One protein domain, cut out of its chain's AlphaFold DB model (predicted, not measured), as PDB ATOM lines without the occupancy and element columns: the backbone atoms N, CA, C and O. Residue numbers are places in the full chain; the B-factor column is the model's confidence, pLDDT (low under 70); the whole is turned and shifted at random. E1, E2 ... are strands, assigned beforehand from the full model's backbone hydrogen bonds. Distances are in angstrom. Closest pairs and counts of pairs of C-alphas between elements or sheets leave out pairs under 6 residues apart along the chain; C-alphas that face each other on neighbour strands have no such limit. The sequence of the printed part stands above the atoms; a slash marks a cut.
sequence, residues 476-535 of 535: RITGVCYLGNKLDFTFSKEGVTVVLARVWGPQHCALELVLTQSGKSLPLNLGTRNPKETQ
ATOM      1  N   ARG A 476      70.484 107.735 146.517       96.44
ATOM      2  CA  ARG A 476      71.586 107.057 145.825       96.44
ATOM      3  C   ARG A 476      72.363 108.025 144.940       96.44
ATOM      4  O   ARG A 476      71.803 108.631 144.031       96.44
ATOM      5  N   ILE A 477      73.671 108.111 145.155       96.00
ATOM      6  CA  ILE A 477      74.599 108.896 144.335       96.00
ATOM      7  C   ILE A 477      75.597 107.936 143.712       96.00
ATOM      8  O   ILE A 477      76.279 107.197 144.417       96.00
ATOM      9  N   THR A 478      75.701 107.948 142.387       95.00
ATOM     10  CA  THR A 478      76.594 107.037 141.663       95.00
ATOM     11  C   THR A 478      77.704 107.792 140.951       95.00
ATOM     12  O   THR A 478      77.503 108.889 140.431       95.00
ATOM     13  N   GLY A 479      78.892 107.191 140.915       93.00
ATOM     14  CA  GLY A 479      80.031 107.710 140.164       93.00
ATOM     15  C   GLY A 479      80.765 108.889 140.806       93.00
ATOM     16  O   GLY A 479      81.436 109.627 140.077       93.00
ATOM     17  N   VAL A 480      80.696 109.048 142.132       93.19
ATOM     18  CA  VAL A 480      81.491 110.040 142.873       93.19
ATOM     19  C   VAL A 480      82.972 109.746 142.657       93.19
ATOM     20  O   VAL A 480      83.448 108.655 142.962       93.19
ATOM     21  N   CYS A 481      83.705 110.709 142.104       91.56
ATOM     22  CA  CYS A 481      85.130 110.555 141.827       91.56
ATOM     23  C   CYS A 481      85.957 111.107 142.990       91.56
ATOM     24  O   CYS A 481      85.821 112.279 143.335       91.56
ATOM     25  N   TYR A 482      86.841 110.290 143.565       89.94
ATOM     26  CA  TYR A 482      87.722 110.708 144.657       89.94
ATOM     27  C   TYR A 482      89.063 109.963 144.612       89.94
ATOM     28  O   TYR A 482      89.087 108.735 144.590       89.94
ATOM     29  N   LEU A 483      90.180 110.701 144.568       89.31
ATOM     30  CA  LEU A 483      91.560 110.171 144.549       89.31
ATOM     31  C   LEU A 483      91.787 108.987 143.583       89.31
ATOM     32  O   LEU A 483      92.375 107.969 143.943       89.31
ATOM     33  N   GLY A 484      91.283 109.108 142.350       88.25
ATOM     34  CA  GLY A 484      91.411 108.055 141.334       88.25
ATOM     35  C   GLY A 484      90.475 106.859 141.538       88.25
ATOM     36  O   GLY A 484      90.688 105.807 140.950       88.25
ATOM     37  N   ASN A 485      89.425 106.991 142.347       89.44
ATOM     38  CA  ASN A 485      88.406 105.965 142.561       89.44
ATOM     39  C   ASN A 485      87.017 106.487 142.177       89.44
ATOM     40  O   ASN A 485      86.746 107.683 142.300       89.44
ATOM     41  N   LYS A 486      86.129 105.592 141.733       92.25
ATOM     42  CA  LYS A 486      84.692 105.846 141.582       92.25
ATOM     43  C   LYS A 486      83.912 105.114 142.662       92.25
ATOM     44  O   LYS A 486      83.996 103.889 142.764       92.25
ATOM     45  N   LEU A 487      83.137 105.882 143.411       93.06
ATOM     46  CA  LEU A 487      82.350 105.443 144.549       93.06
ATOM     47  C   LEU A 487      80.858 105.627 144.255       93.06
ATOM     48  O   LEU A 487      80.451 106.651 143.699       93.06
ATOM     49  N   ASP A 488      80.059 104.655 144.673       94.69
ATOM     50  CA  ASP A 488      78.606 104.768 144.745       94.69
ATOM     51  C   ASP A 488      78.204 104.825 146.226       94.69
ATOM     52  O   ASP A 488      78.687 104.030 147.036       94.69
ATOM     53  N   PHE A 489      77.335 105.768 146.578       95.75
ATOM     54  CA  PHE A 489      76.799 105.953 147.922       95.75
ATOM     55  C   PHE A 489      75.293 105.708 147.919       95.75
ATOM     56  O   PHE A 489      74.589 106.202 147.035       95.75
ATOM     57  N   THR A 490      74.804 105.019 148.941       96.12
ATOM     58  CA  THR A 490      73.379 104.942 149.269       96.12
ATOM     59  C   THR A 490      73.202 105.399 150.707       96.12
ATOM     60  O   THR A 490      73.818 104.830 151.609       96.12
ATOM     61  N   PHE A 491      72.383 106.423 150.912       94.75
ATOM     62  CA  PHE A 491      72.009 106.935 152.226       94.75
ATOM     63  C   PHE A 491      70.545 106.578 152.484       94.75
ATOM     64  O   PHE A 491      69.688 106.986 151.702       94.75
ATOM     65  N   SER A 492      70.267 105.846 153.560       92.75
ATOM     66  CA  SER A 492      68.913 105.491 153.995       92.75
ATOM     67  C   SER A 492      68.760 105.692 155.507       92.75
ATOM     68  O   SER A 492      69.713 106.076 156.197       92.75
ATOM     69  N   LYS A 493      67.563 105.434 156.044       86.56
ATOM     70  CA  LYS A 493      67.310 105.488 157.496       86.56
ATOM     71  C   LYS A 493      68.038 104.373 158.260       86.56
ATOM     72  O   LYS A 493      68.351 104.537 159.435       86.56
ATOM     73  N   GLU A 494      68.327 103.260 157.594       88.06
ATOM     74  CA  GLU A 494      68.992 102.080 158.156       88.06
ATOM     75  C   GLU A 494      70.520 102.212 158.160       88.06
ATOM     76  O   GLU A 494      71.193 101.554 158.957       88.06
ATOM     77  N   GLY A 495      71.085 103.056 157.291       90.25
ATOM     78  CA  GLY A 495      72.515 103.335 157.288       90.25
ATOM     79  C   GLY A 495      73.046 103.938 155.992       90.25
ATOM     80  O   GLY A 495      72.308 104.354 155.100       90.25
ATOM     81  N   VAL A 496      74.376 103.979 155.895       93.06
ATOM     82  CA  VAL A 496      75.091 104.441 154.700       93.06
ATOM     83  C   VAL A 496      75.872 103.283 154.102       93.06
ATOM     84  O   VAL A 496      76.711 102.678 154.769       93.06
ATOM     85  N   THR A 497      75.620 102.998 152.829       93.38
ATOM     86  CA  THR A 497      76.382 102.021 152.048       93.38
ATOM     87  C   THR A 497      77.328 102.749 151.106       93.38
ATOM     88  O   THR A 497      76.903 103.631 150.361       93.38
ATOM     89  N   VAL A 498      78.605 102.360 151.114       93.88
ATOM     90  CA  VAL A 498      79.636 102.894 150.213       93.88
ATOM     91  C   VAL A 498      80.232 101.745 149.412       93.88
ATOM     92  O   VAL A 498      80.764 100.794 149.983       93.88
ATOM     93  N   VAL A 499      80.157 101.836 148.086       92.44
ATOM     94  CA  VAL A 499      80.687 100.823 147.168       92.44
ATOM     95  C   VAL A 499      81.806 101.430 146.336       92.44
ATOM     96  O   VAL A 499      81.584 102.373 145.577       92.44
ATOM     97  N   LEU A 500      83.006 100.847 146.414       90.62
ATOM     98  CA  LEU A 500      84.070 101.122 145.452       90.62
ATOM     99  C   LEU A 500      83.739 100.420 144.133       90.62
ATOM    100  O   LEU A 500      83.992  99.229 143.969       90.62
ATOM    101  N   ALA A 501      83.138 101.159 143.204       87.69
ATOM    102  CA  ALA A 501      82.633 100.620 141.946       87.69
ATOM    103  C   ALA A 501      83.746 100.402 140.914       87.69
ATOM    104  O   ALA A 501      83.683  99.475 140.106       87.69
ATOM    105  N   ARG A 502      84.753 101.282 140.897       86.44
ATOM    106  CA  ARG A 502      85.867 101.202 139.947       86.44
ATOM    107  C   ARG A 502      87.090 101.947 140.461       86.44
ATOM    108  O   ARG A 502      86.974 103.064 140.951       86.44
ATOM    109  N   VAL A 503      88.266 101.378 140.224       83.25
ATOM    110  CA  VAL A 503      89.541 102.097 140.311       83.25
ATOM    111  C   VAL A 503      89.835 102.744 138.955       83.25
ATOM    112  O   VAL A 503      89.754 102.092 137.908       83.25
ATOM    113  N   TRP A 504      90.120 104.041 138.948       68.00
ATOM    114  CA  TRP A 504      90.326 104.845 137.748       68.00
ATOM    115  C   TRP A 504      91.699 105.526 137.758       68.00
ATOM    116  O   TRP A 504      91.904 106.571 138.369       68.00
ATOM    117  N   GLY A 505      92.629 104.941 136.999       63.91
ATOM    118  CA  GLY A 505      93.938 105.520 136.698       63.91
ATOM    119  C   GLY A 505      95.115 104.839 137.416       63.91
ATOM    120  O   GLY A 505      94.922 104.117 138.393       63.91
ATOM    121  N   PRO A 506      96.354 105.049 136.928       62.38
ATOM    122  CA  PRO A 506      97.559 104.396 137.452       62.38
ATOM    123  C   PRO A 506      98.030 104.924 138.824       62.38
ATOM    124  O   PRO A 506      98.880 104.294 139.438       62.38
ATOM    125  N   GLN A 507      97.482 106.044 139.317       67.75
ATOM    126  CA  GLN A 507      97.856 106.701 140.584       67.75
ATOM    127  C   GLN A 507      96.732 106.671 141.642       67.75
ATOM    128  O   GLN A 507      96.555 107.629 142.391       67.75
ATOM    129  N   HIS A 508      95.913 105.618 141.680       77.94
ATOM    130  CA  HIS A 508      94.832 105.528 142.665       77.94
ATOM    131  C   HIS A 508      95.364 105.379 144.097       77.94
ATOM    132  O   HIS A 508      96.341 104.668 144.339       77.94
ATOM    133  N   CYS A 509      94.684 106.014 145.050       83.31
ATOM    134  CA  CYS A 509      94.942 105.803 146.470       83.31
ATOM    135  C   CYS A 509      94.018 104.708 147.010       83.31
ATOM    136  O   CYS A 509      92.829 104.686 146.681       83.31
ATOM    137  N   ALA A 510      94.542 103.829 147.868       87.69
ATOM    138  CA  ALA A 510      93.699 102.960 148.680       87.69
ATOM    139  C   ALA A 510      92.838 103.828 149.608       87.69
ATOM    140  O   ALA A 510      93.334 104.789 150.198       87.69
ATOM    141  N   LEU A 511      91.550 103.506 149.701       90.50
ATOM    142  CA  LEU A 511      90.597 104.253 150.514       90.50
ATOM    143  C   LEU A 511      90.152 103.417 151.708       90.50
ATOM    144  O   LEU A 511      89.999 102.198 151.622       90.50
ATOM    145  N   GLU A 512      89.880 104.104 152.805       93.12
ATOM    146  CA  GLU A 512      89.292 103.536 154.006       93.12
ATOM    147  C   GLU A 512      88.121 104.403 154.471       93.12
ATOM    148  O   GLU A 512      88.132 105.627 154.332       93.12
ATOM    149  N   LEU A 513      87.087 103.754 154.998       92.81
ATOM    150  CA  LEU A 513      85.981 104.405 155.673       92.81
ATOM    151  C   LEU A 513      86.309 104.495 157.163       92.81
ATOM    152  O   LEU A 513      86.442 103.469 157.828       92.81
ATOM    153  N   VAL A 514      86.404 105.714 157.689       93.69
ATOM    154  CA  VAL A 514      86.726 105.956 159.100       93.69
ATOM    155  C   VAL A 514      85.497 106.488 159.829       93.69
ATOM    156  O   VAL A 514      84.956 107.533 159.472       93.69
ATOM    157  N   LEU A 515      85.067 105.786 160.877       91.75
ATOM    158  CA  LEU A 515      83.999 106.244 161.767       91.75
ATOM    159  C   LEU A 515      84.586 107.187 162.823       91.75
ATOM    160  O   LEU A 515      85.205 106.731 163.782       91.75
ATOM    161  N   THR A 516      84.363 108.493 162.685       87.88
ATOM    162  CA  THR A 516      84.974 109.541 163.530       87.88
ATOM    163  C   THR A 516      84.758 109.351 165.030       87.88
ATOM    164  O   THR A 516      85.685 109.591 165.797       87.88
ATOM    165  N   GLN A 517      83.583 108.886 165.469       86.19
ATOM    166  CA  GLN A 517      83.298 108.687 166.899       86.19
ATOM    167  C   GLN A 517      84.044 107.497 167.520       86.19
ATOM    168  O   GLN A 517      84.393 107.545 168.694       86.19
ATOM    169  N   SER A 518      84.270 106.421 166.758       91.06
ATOM    170  CA  SER A 518      84.905 105.195 167.271       91.06
ATOM    171  C   SER A 518      86.364 105.034 166.844       91.06
ATOM    172  O   SER A 518      87.056 104.162 167.362       91.06
ATOM    173  N   GLY A 519      86.826 105.818 165.865       90.75
ATOM    174  CA  GLY A 519      88.129 105.655 165.217       90.75
ATOM    175  C   GLY A 519      88.248 104.386 164.365       90.75
ATOM    176  O   GLY A 519      89.320 104.106 163.833       90.75
ATOM    177  N   LYS A 520      87.172 103.599 164.228       92.50
ATOM    178  CA  LYS A 520      87.191 102.350 163.464       92.50
ATOM    179  C   LYS A 520      87.404 102.654 161.983       92.50
ATOM    180  O   LYS A 520      86.596 103.360 161.383       92.50
ATOM    181  N   SER A 521      88.451 102.065 161.410       91.44
ATOM    182  CA  SER A 521      88.725 102.092 159.975       91.44
ATOM    183  C   SER A 521      88.255 100.798 159.300       91.44
ATOM    184  O   SER A 521      88.419  99.700 159.843       91.44
ATOM    185  N   LEU A 522      87.643 100.931 158.125       91.19
ATOM    186  CA  LEU A 522      87.185  99.843 157.268       91.19
ATOM    187  C   LEU A 522      87.783 100.034 155.865       91.19
ATOM    188  O   LEU A 522      87.417 100.996 155.190       91.19
ATOM    189  N   PRO A 523      88.667  99.146 155.384       89.94
ATOM    190  CA  PRO A 523      89.222  99.276 154.040       89.94
ATOM    191  C   PRO A 523      88.118  99.134 152.984       89.94
ATOM    192  O   PRO A 523      87.289  98.221 153.052       89.94
ATOM    193  N   LEU A 524      88.117 100.020 151.986       88.06
ATOM    194  CA  LEU A 524      87.196  99.951 150.855       88.06
ATOM    195  C   LEU A 524      87.816  99.105 149.744       88.06
ATOM    196  O   LEU A 524      88.699  99.550 149.014       88.06
ATOM    197  N   ASN A 525      87.325  97.874 149.608       83.75
ATOM    198  CA  ASN A 525      87.720  96.965 148.538       83.75
ATOM    199  C   ASN A 525      86.791  97.108 147.331       83.75
ATOM    200  O   ASN A 525      85.618  97.455 147.480       83.75
ATOM    201  N   LEU A 526      87.311  96.815 146.134       83.00
ATOM    202  CA  LEU A 526      86.530  96.852 144.897       83.00
ATOM    203  C   LEU A 526      85.308  95.931 145.033       83.00
ATOM    204  O   LEU A 526      85.448  94.724 145.235       83.00
ATOM    205  N   GLY A 527      84.114  96.509 144.942       69.88
ATOM    206  CA  GLY A 527      82.863  95.775 145.071       69.88
ATOM    207  C   GLY A 527      82.479  95.079 143.767       69.88
ATOM    208  O   GLY A 527      82.619  95.639 142.679       69.88
ATOM    209  N   THR A 528      81.929  93.868 143.854       57.75
ATOM    210  CA  THR A 528      81.234  93.236 142.726       57.75
ATOM    211  C   THR A 528      79.857  93.874 142.571       57.75
ATOM    212  O   THR A 528      78.978  93.671 143.408       57.75
ATOM    213  N   ARG A 529      79.654  94.648 141.501       52.16
ATOM    214  CA  ARG A 529      78.339  95.194 141.135       52.16
ATOM    215  C   ARG A 529      77.391  94.019 140.876       52.16
ATOM    216  O   ARG A 529      77.622  93.264 139.934       52.16
ATOM    217  N   ASN A 530      76.357  93.834 141.695       44.91
ATOM    218  CA  ASN A 530      75.359  92.800 141.439       44.91
ATOM    219  C   ASN A 530      74.481  93.277 140.259       44.91
ATOM    220  O   ASN A 530      73.805  94.296 140.401       44.91
ATOM    221  N   PRO A 531      74.478  92.623 139.080       43.09
ATOM    222  CA  PRO A 531      73.822  93.161 137.878       43.09
ATOM    223  C   PRO A 531      72.285  93.206 137.939       43.09
ATOM    224  O   PRO A 531      71.650  93.625 136.978       43.09
ATOM    225  N   LYS A 532      71.673  92.734 139.034       38.34
ATOM    226  CA  LYS A 532      70.218  92.578 139.179       38.34
ATOM    227  C   LYS A 532      69.490  93.770 139.818       38.34
ATOM    228  O   LYS A 532      68.277  93.711 139.932       38.34
ATOM    229  N   GLU A 533      70.184  94.848 140.179       40.41
ATOM    230  CA  GLU A 533      69.569  96.057 140.771       40.41
ATOM    231  C   GLU A 533      69.385  97.217 139.771       40.41
ATOM    232  O   GLU A 533      69.247  98.374 140.161       40.41
ATOM    233  N   THR A 534      69.408  96.927 138.467       33.78
ATOM    234  CA  THR A 534      69.112  97.889 137.385       33.78
ATOM    235  C   THR A 534      67.917  97.440 136.541       33.78
ATOM    236  O   THR A 534      68.037  97.301 135.322       33.78
ATOM    237  N   GLN A 535      66.776  97.199 137.188       29.69
ATOM    238  CA  GLN A 535      65.457  97.246 136.550       29.69
ATOM    239  C   GLN A 535      64.514  98.102 137.376       29.69
ATOM    240  O   GLN A 535      64.509  97.913 138.613       29.69
TER     241      GLN A 535
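Overview. This is residues 476 to 535 of the 535 residues of the protein "Acid trehalase-like protein 1" of Acipenser ruthenus (UniProt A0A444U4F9). Look first for a strongly twisted wall of three strands, E1, E2 and E3, with a separate small two-strand hairpin, E4 and E5, set to one side of it; the tips of the E2-E3 and E4-E5 hairpins spread apart like a V. After E5 the last stretch turns back past E3 and ends in a tail, of which residues 530 to 535 stick out. You have 60 printed residues, with no named helix and five named strands in the order E1 E2 E3 E4 E5. The sheets run E1 - E2 - E3 and E4 - E5, both antiparallel, and the class is all strand. The outline is flat, 37 by 36 by 16 A, and only just compact, close to loose, with a radius of gyration of the C-alphas of 12.5 A.

Arrangement. Begin with E2, residues 485 to 492, the inner strand of the larger sheet. At one edge, E1, residues 476 to 482, forms a hairpin with E2, antiparallel at 150 degrees; look for N 477 and O 489, 2.8 A apart and within hydrogen-bond range. At the other edge, E3, residues 496 to 503, forms a hairpin with E2, antiparallel at 163 degrees, with N 490 and O 497 within hydrogen-bond range at 2.9 A. These three make a meander, each strand the antiparallel neighbour of the one before. Across it, the closest C-alphas of E1 and E3 are those of Gly 479 and Ala 501, 7.8 A apart. Now move to E4, residues 512 to 515, and E5, residues 520 to 523, a hairpin antiparallel at 160 degrees, where N 513 and O 522 are within hydrogen-bond range at 2.8 A. Both strands are apart from E1, E2 and E3.

Along the chain. Find C-alpha 485 at (88.406, 105.965, 142.561); from there E2 runs 22.6 A to C-alpha 492 at (68.913, 105.491, 153.995). E3 measures 20.5 A from C-alpha 496 to 503, and E1 16.6 A from 476 to 482. E4 spans 9.8 A from C-alpha 512 to 515, and E5 10.1 A from 520 to C-alpha 523 at (89.222, 99.276, 154.040).

Size, cuts and confidence. The two C-alphas farthest apart are those of Gly 519 and Gln 535, at 37.5 A. The printed part has no cut and ends at the chain's last residue, 535. The links E1 to E2, E2 to E3 and E4 to E5 are tight, and E3 to E4, 8 residues, is short. Residues 524 to 535 hold no named element. The mean pLDDT of the printed part is 82.1; look for values under 70 at residues 504 to 507 and 527 to 535.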